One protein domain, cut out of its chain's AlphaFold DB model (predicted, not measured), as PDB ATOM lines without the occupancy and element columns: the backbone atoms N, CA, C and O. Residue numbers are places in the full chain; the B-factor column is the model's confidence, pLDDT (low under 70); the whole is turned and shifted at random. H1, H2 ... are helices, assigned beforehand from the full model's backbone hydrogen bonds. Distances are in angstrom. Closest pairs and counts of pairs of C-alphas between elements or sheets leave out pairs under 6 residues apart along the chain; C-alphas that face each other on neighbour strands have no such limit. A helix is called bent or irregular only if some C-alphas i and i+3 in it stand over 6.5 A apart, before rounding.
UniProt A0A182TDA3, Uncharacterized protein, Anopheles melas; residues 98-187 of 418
ATOM      1  N   ALA A  98      29.244 -52.146  28.362       89.94
ATOM      2  CA  ALA A  98      30.605 -52.528  27.979       89.94
ATOM      3  C   ALA A  98      30.889 -52.286  26.482       89.94
ATOM      4  O   ALA A  98      31.977 -51.852  26.108       89.94
ATOM      5  N   TYR A  99      29.894 -52.513  25.626       87.62
ATOM      6  CA  TYR A  99      29.972 -52.248  24.195       87.62
ATOM      7  C   TYR A  99      30.255 -50.772  23.898       87.62
ATOM      8  O   TYR A  99      31.156 -50.431  23.122       87.62
ATOM      9  N   ASP A 100      29.495 -49.896  24.550       85.38
ATOM     10  CA  ASP A 100      29.540 -48.457  24.325       85.38
ATOM     11  C   ASP A 100      30.883 -47.881  24.762       85.38
ATOM     12  O   ASP A 100      31.503 -47.116  24.018       85.38
ATOM     13  N   ILE A 101      31.380 -48.285  25.939       88.75
ATOM     14  CA  ILE A 101      32.667 -47.795  26.436       88.75
ATOM     15  C   ILE A 101      33.827 -48.262  25.553       88.75
ATOM     16  O   ILE A 101      34.714 -47.462  25.255       88.75
ATOM     17  N   PHE A 102      33.818 -49.503  25.052       88.62
ATOM     18  CA  PHE A 102      34.866 -49.944  24.129       88.62
ATOM     19  C   PHE A 102      34.787 -49.236  22.784       88.62
ATOM     20  O   PHE A 102      35.824 -48.802  22.285       88.62
ATOM     21  N   SER A 103      33.592 -49.046  22.228       83.44
ATOM     22  CA  SER A 103      33.392 -48.285  20.988       83.44
ATOM     23  C   SER A 103      33.870 -46.835  21.135       83.44
ATOM     24  O   SER A 103      34.567 -46.306  20.263       83.44
ATOM     25  N   PHE A 104      33.583 -46.210  22.280       86.19
ATOM     26  CA  PHE A 104      34.043 -44.865  22.616       86.19
ATOM     27  C   PHE A 104      35.566 -44.800  22.760       86.19
ATOM     28  O   PHE A 104      36.220 -44.010  22.075       86.19
ATOM     29  N   LEU A 105      36.160 -45.634  23.620       88.38
ATOM     30  CA  LEU A 105      37.594 -45.598  23.903       88.38
ATOM     31  C   LEU A 105      38.417 -45.919  22.658       88.38
ATOM     32  O   LEU A 105      39.405 -45.240  22.386       88.38
ATOM     33  N   THR A 106      38.025 -46.926  21.883       84.81
ATOM     34  CA  THR A 106      38.753 -47.313  20.667       84.81
ATOM     35  C   THR A 106      38.737 -46.216  19.605       84.81
ATOM     36  O   THR A 106      39.772 -45.988  18.972       84.81
ATOM     37  N   SER A 107      37.621 -45.491  19.481       79.38
ATOM     38  CA  SER A 107      37.432 -44.424  18.492       79.38
ATOM     39  C   SER A 107      38.037 -43.079  18.894       79.38
ATOM     40  O   SER A 107      38.395 -42.292  18.021       79.38
ATOM     41  N   THR A 108      38.169 -42.801  20.192       83.38
ATOM     42  CA  THR A 108      38.582 -41.473  20.692       83.38
ATOM     43  C   THR A 108      40.003 -41.415  21.246       83.38
ATOM     44  O   THR A 108      40.516 -40.327  21.497       83.38
ATOM     45  N   THR A 109      40.671 -42.557  21.422       86.56
ATOM     46  CA  THR A 109      42.021 -42.614  22.007       86.56
ATOM     47  C   THR A 109      43.019 -43.343  21.103       86.56
ATOM     48  O   THR A 109      42.647 -44.015  20.136       86.56
ATOM     49  N   THR A 110      44.315 -43.226  21.403       85.75
ATOM     50  CA  THR A 110      45.371 -43.972  20.701       85.75
ATOM     51  C   THR A 110      45.611 -45.340  21.334       85.75
ATOM     52  O   THR A 110      45.221 -45.611  22.473       85.75
ATOM     53  N   ARG A 111      46.286 -46.226  20.595       85.12
ATOM     54  CA  ARG A 111      46.685 -47.544  21.106       85.12
ATOM     55  C   ARG A 111      47.622 -47.408  22.306       85.12
ATOM     56  O   ARG A 111      47.474 -48.146  23.274       85.12
ATOM     57  N   GLU A 112      48.566 -46.475  22.237       91.94
ATOM     58  CA  GLU A 112      49.560 -46.206  23.275       91.94
ATOM     59  C   GLU A 112      48.878 -45.751  24.565       91.94
ATOM     60  O   GLU A 112      49.179 -46.275  25.634       91.94
ATOM     61  N   PHE A 113      47.890 -44.858  24.449       91.12
ATOM     62  CA  PHE A 113      47.102 -44.388  25.582       91.12
ATOM     63  C   PHE A 113      46.296 -45.524  26.226       91.12
ATOM     64  O   PHE A 113      46.368 -45.724  27.436       91.12
ATOM     65  N   ARG A 114      45.588 -46.339  25.427       92.94
ATOM     66  CA  ARG A 114      44.833 -47.490  25.962       92.94
ATOM     67  C   ARG A 114      45.736 -48.520  26.623       92.94
ATOM     68  O   ARG A 114      45.384 -49.047  27.667       92.94
ATOM     69  N   LYS A 115      46.921 -48.777  26.066       90.50
ATOM     70  CA  LYS A 115      47.881 -49.705  26.676       90.50
ATOM     71  C   LYS A 115      48.264 -49.287  28.102       90.50
ATOM     72  O   LYS A 115      48.581 -50.151  28.909       90.50
ATOM     73  N   GLN A 116      48.249 -47.987  28.391       95.50
ATOM     74  CA  GLN A 116      48.639 -47.450  29.688       95.50
ATOM     75  C   GLN A 116      47.463 -47.272  30.659       95.50
ATOM     76  O   GLN A 116      47.646 -47.505  31.849       95.50
ATOM     77  N   TYR A 117      46.279 -46.884  30.172       95.62
ATOM     78  CA  TYR A 117      45.183 -46.412  31.031       95.62
ATOM     79  C   TYR A 117      43.868 -47.197  30.906       95.62
ATOM     80  O   TYR A 117      42.901 -46.841  31.571       95.62
ATOM     81  N   LEU A 118      43.783 -48.240  30.066       92.56
ATOM     82  CA  LEU A 118      42.509 -48.928  29.793       92.56
ATOM     83  C   LEU A 118      41.809 -49.418  31.065       92.56
ATOM     84  O   LEU A 118      40.630 -49.136  31.245       92.56
ATOM     85  N   GLU A 119      42.532 -50.095  31.954       94.50
ATOM     86  CA  GLU A 119      41.949 -50.643  33.182       94.50
ATOM     87  C   GLU A 119      41.353 -49.558  34.084       94.50
ATOM     88  O   GLU A 119      40.228 -49.703  34.555       94.50
ATOM     89  N   GLU A 120      42.071 -48.449  34.256       96.00
ATOM     90  CA  GLU A 120      41.626 -47.304  35.055       96.00
ATOM     91  C   GLU A 120      40.398 -46.627  34.430       96.00
ATOM     92  O   GLU A 120      39.450 -46.272  35.126       96.00
ATOM     93  N   LEU A 121      40.371 -46.492  33.101       94.19
ATOM     94  CA  LEU A 121      39.236 -45.910  32.382       94.19
ATOM     95  C   LEU A 121      37.974 -46.767  32.517       94.19
ATOM     96  O   LEU A 121      36.881 -46.218  32.660       94.19
ATOM     97  N   LEU A 122      38.116 -48.095  32.493       94.44
ATOM     98  CA  LEU A 122      36.999 -49.016  32.693       94.44
ATOM     99  C   LEU A 122      36.453 -48.945  34.127       94.44
ATOM    100  O   LEU A 122      35.236 -49.022  34.299       94.44
ATOM    101  N   ASP A 123      37.308 -48.749  35.131       94.38
ATOM    102  CA  ASP A 123      36.877 -48.541  36.521       94.38
ATOM    103  C   ASP A 123      36.122 -47.224  36.689       94.38
ATOM    104  O   ASP A 123      35.010 -47.201  37.221       94.38
ATOM    105  N   ILE A 124      36.686 -46.133  36.162       94.38
ATOM    106  CA  ILE A 124      36.063 -44.804  36.197       94.38
ATOM    107  C   ILE A 124      34.699 -44.831  35.504       94.38
ATOM    108  O   ILE A 124      33.745 -44.229  35.998       94.38
ATOM    109  N   TYR A 125      34.585 -45.530  34.371       94.75
ATOM    110  CA  TYR A 125      33.313 -45.671  33.671       94.75
ATOM    111  C   TYR A 125      32.267 -46.387  34.527       94.75
ATOM    112  O   TYR A 125      31.136 -45.916  34.609       94.75
ATOM    113  N   TYR A 126      32.633 -47.483  35.196       94.62
ATOM    114  CA  TYR A 126      31.701 -48.209  36.056       94.62
ATOM    115  C   TYR A 126      31.232 -47.358  37.244       94.62
ATOM    116  O   TYR A 126      30.034 -47.301  37.527       94.62
ATOM    117  N   GLU A 127      32.149 -46.638  37.900       93.12
ATOM    118  CA  GLU A 127      31.808 -45.702  38.980       93.12
ATOM    119  C   GLU A 127      30.869 -44.587  38.485       93.12
ATOM    120  O   GLU A 127      29.891 -44.239  39.156       93.12
ATOM    121  N   ALA A 128      31.131 -44.040  37.295       92.56
ATOM    122  CA  ALA A 128      30.290 -43.016  36.684       92.56
ATOM    123  C   ALA A 128      28.902 -43.557  36.313       92.56
ATOM    124  O   ALA A 128      27.898 -42.917  36.629       92.56
ATOM    125  N   LEU A 129      28.831 -44.742  35.702       90.88
ATOM    126  CA  LEU A 129      27.578 -45.409  35.350       90.88
ATOM    127  C   LEU A 129      26.723 -45.654  36.595       90.88
ATOM    128  O   LEU A 129      25.529 -45.366  36.585       90.88
ATOM    129  N   GLN A 130      27.336 -46.124  37.682       91.50
ATOM    130  CA  GLN A 130      26.643 -46.310  38.950       91.50
ATOM    131  C   GLN A 130      26.081 -44.985  39.485       91.50
ATOM    132  O   GLN A 130      24.918 -44.933  39.878       91.50
ATOM    133  N   CYS A 131      26.859 -43.897  39.444       87.69
ATOM    134  CA  CYS A 131      26.386 -42.578  39.874       87.69
ATOM    135  C   CYS A 131      25.199 -42.067  39.039       87.69
ATOM    136  O   CYS A 131      24.283 -41.454  39.593       87.69
ATOM    137  N   GLU A 132      25.221 -42.287  37.722       87.62
ATOM    138  CA  GLU A 132      24.134 -41.886  36.822       87.62
ATOM    139  C   GLU A 132      22.886 -42.761  37.023       87.62
ATOM    140  O   GLU A 132      21.781 -42.235  37.103       87.62
ATOM    141  N   LEU A 133      23.016 -44.078  37.199       87.12
ATOM    142  CA  LEU A 133      21.869 -44.948  37.494       87.12
ATOM    143  C   LEU A 133      21.238 -44.632  38.858       87.12
ATOM    144  O   LEU A 133      20.015 -44.502  38.957       87.12
ATOM    145  N   ASP A 134      22.059 -44.389  39.884       87.12
ATOM    146  CA  ASP A 134      21.605 -43.958  41.210       87.12
ATOM    147  C   ASP A 134      20.801 -42.652  41.139       87.12
ATOM    148  O   ASP A 134      19.831 -42.464  41.884       87.12
ATOM    149  N   TRP A 135      21.193 -41.742  40.239       83.31
ATOM    150  CA  TRP A 135      20.471 -40.499  39.983       83.31
ATOM    151  C   TRP A 135      19.044 -40.755  39.483       83.31
ATOM    152  O   TRP A 135      18.110 -40.071  39.907       83.31
ATOM    153  N   PHE A 136      18.864 -41.766  38.632       83.31
ATOM    154  CA  PHE A 136      17.561 -42.216  38.138       83.31
ATOM    155  C   PHE A 136      16.867 -43.232  39.056       83.31
ATOM    156  O   PHE A 136      15.840 -43.796  38.676       83.31
ATOM    157  N   HIS A 137      17.382 -43.447  40.272       86.38
ATOM    158  CA  HIS A 137      16.856 -44.426  41.226       86.38
ATOM    159  C   HIS A 137      16.797 -45.849  40.639       86.38
ATOM    160  O   HIS A 137      15.798 -46.558  40.798       86.38
ATOM    161  N   ARG A 138      17.854 -46.245  39.924       85.69
ATOM    162  CA  ARG A 138      18.068 -47.597  39.391       85.69
ATOM    163  C   ARG A 138      19.329 -48.189  39.996       85.69
ATOM    164  O   ARG A 138      20.340 -47.501  40.089       85.69
ATOM    165  N   ASP A 139      19.269 -49.455  40.396       87.31
ATOM    166  CA  ASP A 139      20.452 -50.155  40.888       87.31
ATOM    167  C   ASP A 139      21.265 -50.678  39.696       87.31
ATOM    168  O   ASP A 139      20.721 -51.309  38.790       87.31
ATOM    169  N   VAL A 140      22.582 -50.459  39.693       88.19
ATOM    170  CA  VAL A 140      23.485 -51.006  38.663       88.19
ATOM    171  C   VAL A 140      23.402 -52.534  38.564       88.19
ATOM    172  O   VAL A 140      23.651 -53.097  37.501       88.19
ATOM    173  N   ARG A 141      22.976 -53.207  39.640       89.50
ATOM    174  CA  ARG A 141      22.746 -54.657  39.675       89.50
ATOM    175  C   ARG A 141      21.554 -55.125  38.844       89.50
ATOM    176  O   ARG A 141      21.464 -56.308  38.538       89.50
ATOM    177  N   GLU A 142      20.671 -54.212  38.444       88.00
ATOM    178  CA  GLU A 142      19.628 -54.494  37.450       88.00
ATOM    179  C   GLU A 142      20.220 -54.670  36.041       88.00
ATOM    180  O   GLU A 142      19.619 -55.333  35.202       88.00
ATOM    181  N   VAL A 143      21.401 -54.091  35.787       85.69
ATOM    182  CA  VAL A 143      22.120 -54.181  34.507       85.69
ATOM    183  C   VAL A 143      23.208 -55.255  34.565       85.69
ATOM    184  O   VAL A 143      23.350 -56.046  33.637       85.69
ATOM    185  N   PHE A 144      23.953 -55.311  35.670       89.44
ATOM    186  CA  PHE A 144      25.033 -56.268  35.902       89.44
ATOM    187  C   PHE A 144      24.761 -57.059  37.183       89.44
ATOM    188  O   PHE A 144      25.051 -56.574  38.273       89.44
ATOM    189  N   LEU A 145      24.221 -58.277  37.061       85.31
ATOM    190  CA  LEU A 145      23.739 -59.096  38.190       85.31
ATOM    191  C   LEU A 145      24.762 -59.230  39.337       85.31
ATOM    192  O   LEU A 145      24.410 -59.018  40.497       85.31
ATOM    193  N   ASP A 146      26.037 -59.472  39.008       89.56
ATOM    194  CA  ASP A 146      27.147 -59.574  39.978       89.56
ATOM    195  C   ASP A 146      27.941 -58.261  40.135       89.56
ATOM    196  O   ASP A 146      29.119 -58.242  40.510       89.56
ATOM    197  N   GLY A 147      27.313 -57.133  39.797       90.12
ATOM    198  CA  GLY A 147      27.901 -55.801  39.827       90.12
ATOM    199  C   GLY A 147      29.199 -55.718  39.026       90.12
ATOM    200  O   GLY A 147      29.249 -56.037  37.838       90.12
ATOM    201  N   PHE A 148      30.274 -55.302  39.696       91.31
ATOM    202  CA  PHE A 148      31.556 -55.008  39.060       91.31
ATOM    203  C   PHE A 148      32.182 -56.223  38.357       91.31
ATOM    204  O   PHE A 148      32.788 -56.067  37.299       91.31
ATOM    205  N   GLN A 149      32.017 -57.439  38.893       92.94
ATOM    206  CA  GLN A 149      32.576 -58.644  38.269       92.94
ATOM    207  C   GLN A 149      31.872 -58.979  36.950       92.94
ATOM    208  O   GLN A 149      32.536 -59.240  35.948       92.94
ATOM    209  N   SER A 150      30.538 -58.907  36.931       92.94
ATOM    210  CA  SER A 150      29.743 -59.106  35.714       92.94
ATOM    211  C   SER A 150      30.043 -58.029  34.664       92.94
ATOM    212  O   SER A 150      30.197 -58.350  33.485       92.94
ATOM    213  N   TYR A 151      30.236 -56.775  35.088       94.19
ATOM    214  CA  TYR A 151      30.700 -55.702  34.205       94.19
ATOM    215  C   TYR A 151      32.066 -56.012  33.581       94.19
ATOM    216  O   TYR A 151      32.212 -55.920  32.364       94.19
ATOM    217  N   ARG A 152      33.056 -56.428  34.380       93.88
ATOM    218  CA  ARG A 152      34.391 -56.763  33.864       93.88
ATOM    219  C   ARG A 152      34.363 -57.937  32.891       93.88
ATOM    220  O   ARG A 152      34.974 -57.846  31.834       93.88
ATOM    221  N   HIS A 153      33.574 -58.968  33.177       93.62
ATOM    222  CA  HIS A 153      33.379 -60.066  32.234       93.62
ATOM    223  C   HIS A 153      32.750 -59.595  30.912       93.62
ATOM    224  O   HIS A 153      33.176 -60.004  29.835       93.62
ATOM    225  N   SER A 154      31.766 -58.692  30.981       92.81
ATOM    226  CA  SER A 154      31.180 -58.072  29.789       92.81
ATOM    227  C   SER A 154      32.222 -57.257  29.010       92.81
ATOM    228  O   SER A 154      32.283 -57.341  27.787       92.81
ATOM    229  N   CYS A 155      33.106 -56.533  29.696       92.38
ATOM    230  CA  CYS A 155      34.214 -55.823  29.063       92.38
ATOM    231  C   CYS A 155      35.150 -56.754  28.278       92.38
ATOM    232  O   CYS A 155      35.460 -56.462  27.123       92.38
ATOM    233  N   ASP A 156      35.539 -57.889  28.859       91.12
ATOM    234  CA  ASP A 156      36.407 -58.864  28.187       91.12
ATOM    235  C   ASP A 156      35.754 -59.428  26.915       91.12
ATOM    236  O   ASP A 156      36.411 -59.581  25.884       91.12
ATOM    237  N   GLN A 157      34.443 -59.686  26.954       90.62
ATOM    238  CA  GLN A 157      33.693 -60.190  25.800       90.62
ATOM    239  C   GLN A 157      33.578 -59.163  24.664       90.62
ATOM    240  O   GLN A 157      33.704 -59.514  23.491       90.62
ATOM    241  N   TYR A 158      33.337 -57.890  24.993       87.19
ATOM    242  CA  TYR A 158      32.992 -56.860  24.006       87.19
ATOM    243  C   TYR A 158      34.167 -55.988  23.550       87.19
ATOM    244  O   TYR A 158      33.998 -55.134  22.675       87.19
ATOM    245  N   GLN A 159      35.376 -56.234  24.058       85.69
ATOM    246  CA  GLN A 159      36.584 -55.528  23.633       85.69
ATOM    247  C   GLN A 159      36.811 -55.603  22.113       85.69
ATOM    248  O   GLN A 159      37.119 -54.590  21.477       85.69
ATOM    249  N   LEU A 160      36.662 -56.795  21.524       81.81
ATOM    250  CA  LEU A 160      36.840 -56.993  20.083       81.81
ATOM    251  C   LEU A 160      35.738 -56.291  19.281       81.81
ATOM    252  O   LEU A 160      36.028 -55.667  18.263       81.81
ATOM    253  N   ALA A 161      34.497 -56.341  19.761       78.94
ATOM    254  CA  ALA A 161      33.364 -55.715  19.091       78.94
ATOM    255  C   ALA A 161      33.525 -54.189  19.004       78.94
ATOM    256  O   ALA A 161      33.360 -53.617  17.930       78.94
ATOM    257  N   GLY A 162      33.971 -53.535  20.082       79.25
ATOM    258  CA  GLY A 162      34.265 -52.099  20.041       79.25
ATOM    259  C   GLY A 162      35.416 -51.739  19.093       79.25
ATOM    260  O   GLY A 162      35.384 -50.690  18.453       79.25
ATOM    261  N   LEU A 163      36.418 -52.617  18.938       78.00
ATOM    262  CA  LEU A 163      37.483 -52.424  17.947       78.00
ATOM    263  C   LEU A 163      36.947 -52.508  16.511       78.00
ATOM    264  O   LEU A 163      37.321 -51.679  15.680       78.00
ATOM    265  N   ILE A 164      36.087 -53.490  16.233       75.69
ATOM    266  CA  ILE A 164      35.431 -53.658  14.930       75.69
ATOM    267  C   ILE A 164      34.591 -52.418  14.614       75.69
ATOM    268  O   ILE A 164      34.777 -51.815  13.558       75.69
ATOM    269  N   ASP A 165      33.768 -51.961  15.557       75.38
ATOM    270  CA  ASP A 165      32.961 -50.750  15.395       75.38
ATOM    271  C   ASP A 165      33.809 -49.508  15.129       75.38
ATOM    272  O   ASP A 165      33.483 -48.698  14.262       75.38
ATOM    273  N   SER A 166      34.943 -49.366  15.814       71.75
ATOM    274  CA  SER A 166      35.852 -48.254  15.550       71.75
ATOM    275  C   SER A 166      36.345 -48.256  14.105       71.75
ATOM    276  O   SER A 166      36.393 -47.206  13.471       71.75
ATOM    277  N   ILE A 167      36.665 -49.421  13.541       70.56
ATOM    278  CA  ILE A 167      37.081 -49.537  12.137       70.56
ATOM    279  C   ILE A 167      35.909 -49.197  11.199       70.56
ATOM    280  O   ILE A 167      36.088 -48.441  10.236       70.56
ATOM    281  N   LEU A 168      34.708 -49.684  11.517       68.12
ATOM    282  CA  LEU A 168      33.488 -49.432  10.748       68.12
ATOM    283  C   LEU A 168      33.025 -47.972  10.793       68.12
ATOM    284  O   LEU A 168      32.428 -47.513   9.835       68.12
ATOM    285  N   TYR A 169      33.308 -47.199  11.840       66.81
ATOM    286  CA  TYR A 169      32.839 -45.806  11.913       66.81
ATOM    287  C   TYR A 169      33.930 -44.767  11.677       66.81
ATOM    288  O   TYR A 169      33.629 -43.634  11.297       66.81
ATOM    289  N   ARG A 170      35.210 -45.116  11.836       64.75
ATOM    290  CA  ARG A 170      36.324 -44.169  11.662       64.75
ATOM    291  C   ARG A 170      36.427 -43.619  10.243       64.75
ATOM    292  O   ARG A 170      36.804 -42.463  10.068       64.75
ATOM    293  N   HIS A 171      36.047 -44.409   9.242       58.31
ATOM    294  CA  HIS A 171      35.994 -43.944   7.856       58.31
ATOM    295  C   HIS A 171      34.817 -42.996   7.578       58.31
ATOM    296  O   HIS A 171      34.817 -42.366   6.531       58.31
ATOM    297  N   VAL A 172      33.845 -42.875   8.489       57.94
ATOM    298  CA  VAL A 172      32.730 -41.917   8.406       57.94
ATOM    299  C   VAL A 172      33.030 -40.667   9.241       57.94
ATOM    300  O   VAL A 172      32.790 -39.548   8.792       57.94
ATOM    301  N   THR A 173      33.600 -40.831  10.441       58.19
ATOM    302  CA  THR A 173      33.852 -39.731  11.392       58.19
ATOM    303  C   THR A 173      35.116 -38.922  11.104       58.19
ATOM    304  O   THR A 173      35.200 -37.769  11.522       58.19
ATOM    305  N   MET A 174      36.093 -39.485  10.384       56.66
ATOM    306  CA  MET A 174      37.334 -38.791  10.007       56.66
ATOM    307  C   MET A 174      37.355 -38.303   8.550       56.66
ATOM    308  O   MET A 174      38.419 -37.944   8.042       56.66
ATOM    309  N   LEU A 175      36.207 -38.282   7.864       49.16
ATOM    310  CA  LEU A 175      36.138 -37.713   6.520       49.16
ATOM    311  C   LEU A 175      36.386 -36.198   6.575       49.16
ATOM    312  O   LEU A 175      35.728 -35.500   7.351       49.16
ATOM    313  N   PRO A 176      37.290 -35.660   5.739       56.16
ATOM    314  CA  PRO A 176      37.432 -34.224   5.546       56.16
ATOM    315  C   PRO A 176      36.072 -33.577   5.282       56.16
ATOM    316  O   PRO A 176      35.318 -34.044   4.428       56.16
ATOM    317  N   MET A 177      35.764 -32.483   5.983       48.69
ATOM    318  CA  MET A 177      34.480 -31.781   5.850       48.69
ATOM    319  C   MET A 177      34.179 -31.359   4.405       48.69
ATOM    320  O   MET A 177      33.019 -31.320   4.013       48.69
ATOM    321  N   GLU A 178      35.209 -31.116   3.593       52.09
ATOM    322  CA  GLU A 178      35.098 -30.852   2.153       52.09
ATOM    323  C   GLU A 178      34.568 -32.065   1.368       52.09
ATOM    324  O   GLU A 178      33.750 -31.910   0.463       52.09
ATOM    325  N   LEU A 179      34.971 -33.284   1.744       43.41
ATOM    326  CA  LEU A 179      34.446 -34.526   1.171       43.41
ATOM    327  C   LEU A 179      33.042 -34.836   1.696       43.41
ATOM    328  O   LEU A 179      32.196 -35.254   0.916       43.41
ATOM    329  N   VAL A 180      32.750 -34.556   2.970       45.72
ATOM    330  CA  VAL A 180      31.393 -34.701   3.532       45.72
ATOM    331  C   VAL A 180      30.412 -33.711   2.892       45.72
ATOM    332  O   VAL A 180      29.274 -34.078   2.608       45.72
ATOM    333  N   ALA A 181      30.838 -32.472   2.633       45.28
ATOM    334  CA  ALA A 181      30.041 -31.463   1.938       45.28
ATOM    335  C   ALA A 181      29.757 -31.877   0.487       45.28
ATOM    336  O   ALA A 181      28.602 -31.835   0.066       45.28
ATOM    337  N   ARG A 182      30.771 -32.388  -0.228       45.94
ATOM    338  CA  ARG A 182      30.588 -32.997  -1.553       45.94
ATOM    339  C   ARG A 182      29.648 -34.194  -1.511       45.94
ATOM    340  O   ARG A 182      28.751 -34.266  -2.336       45.94
ATOM    341  N   CYS A 183      29.772 -35.073  -0.517       40.91
ATOM    342  CA  CYS A 183      28.835 -36.174  -0.320       40.91
ATOM    343  C   CYS A 183      27.418 -35.668  -0.023       40.91
ATOM    344  O   CYS A 183      26.479 -36.241  -0.540       40.91
ATOM    345  N   ARG A 184      27.213 -34.595   0.751       39.12
ATOM    346  CA  ARG A 184      25.868 -34.037   1.010       39.12
ATOM    347  C   ARG A 184      25.246 -33.363  -0.215       39.12
ATOM    348  O   ARG A 184      24.035 -33.458  -0.389       39.12
ATOM    349  N   GLU A 185      26.044 -32.712  -1.056       41.75
ATOM    350  CA  GLU A 185      25.578 -32.152  -2.333       41.75
ATOM    351  C   GLU A 185      25.339 -33.243  -3.394       41.75
ATOM    352  O   GLU A 185      24.374 -33.153  -4.154       41.75
ATOM    353  N   GLU A 186      26.150 -34.307  -3.399       42.34
ATOM    354  CA  GLU A 186      25.984 -35.501  -4.245       42.34
ATOM    355  C   GLU A 186      24.860 -36.431  -3.729       42.34
ATOM    356  O   GLU A 186      24.221 -37.123  -4.518       42.34
ATOM    357  N   HIS A 187      24.537 -36.393  -2.430       41.16
ATOM    358  CA  HIS A 187      23.425 -37.105  -1.791       41.16
ATOM    359  C   HIS A 187      22.187 -36.206  -1.620       41.16
ATOM    360  O   HIS A 187      21.597 -36.111  -0.544       41.16
TER     361      HIS A 187
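Overview. This is residues 98 to 187 of the 418 residues of an uncharacterized protein of Anopheles melas (UniProt A0A182TDA3). A long bent helix, H3, arches along one side of the model, a kinked helix, H2, runs along the other, and the short helix H1 lies in the middle between H2 and arm H3b. Past H3b the tail with H4 sticks out from this body with residues 174 to 179 and 181 to 187. The printed part has 90 residues with four named helices, H1, H2, H3 and H4 in chain order, and no named strand; the class is all helix. The whole is loose, with a radius of gyration of the C-alphas of 16.7 A, and elongated, spanning 49 by 31 by 18 A.

Arrangement. The longest helix, H3, residues 148 to 173, was assigned as one helix by its hydrogen bonds but is bent: C-alphas 157 and 160 are 7.3 A apart. Its arms, H3a, residues 148 to 157, and H3b, residues 160 to 173, stand at a steep tilt of 66 degrees. H3b is itself irregular, with C-alphas 168 and 171 6.7 A apart. H1, residues 98 to 108, touches H3b at a steep tilt of 44 degrees, the same way; their closest C-alphas, those of Ser 103 and Gly 162, are 4.0 A apart. H1 also touches H3a, at a steep tilt of 60 degrees; the closest C-alphas, those of Ala 98 and Cys 155, are 5.0 A apart. H2, residues 111 to 135, has a kink of 69 degrees near residue 118 and is irregular, with C-alphas 116 and 119 8.2 A apart. With residues 114 to 125 alone it only just touches H1, with 3 pairs of C-alphas within 8 A, the closest those of Ile 101 and Tyr 125 at 7.6 A. H2 and H3a are close but not clearly touching; their closest C-alphas, those of Tyr 126 and Phe 148, are 7.4 A apart. H2 and H3b are apart. H4, residues 177 to 186, touches no helix. Every O i to N i+4 pair is within hydrogen-bond range in H1, H3a and H4; in H2 19 of 21 are, in H3b 8 of 10.

Along the chain. H3a measures 14.4 A from first to last C-alpha and H3b 19.6 A; C-alpha 148 is at (31.556, -55.008, 39.060). H2 measures 33.1 A. H1, 15.5 A long, begins at C-alpha 98, (30.605, -52.528, 27.979). H4, 13.7 A long, ends at C-alpha 186, (25.984, -35.501, -4.245).

Size, cuts and confidence. The two C-alphas farthest apart, those of Asp 146 and Glu 185, are 50.4 A apart. The printed part has no cut. The link from H2 to H3, residues 136 to 147, is long; those from H1 to H2 and from H3 to H4 are tight. The mean pLDDT of the printed part is 79.9, and residues 168 to 187 are under 70.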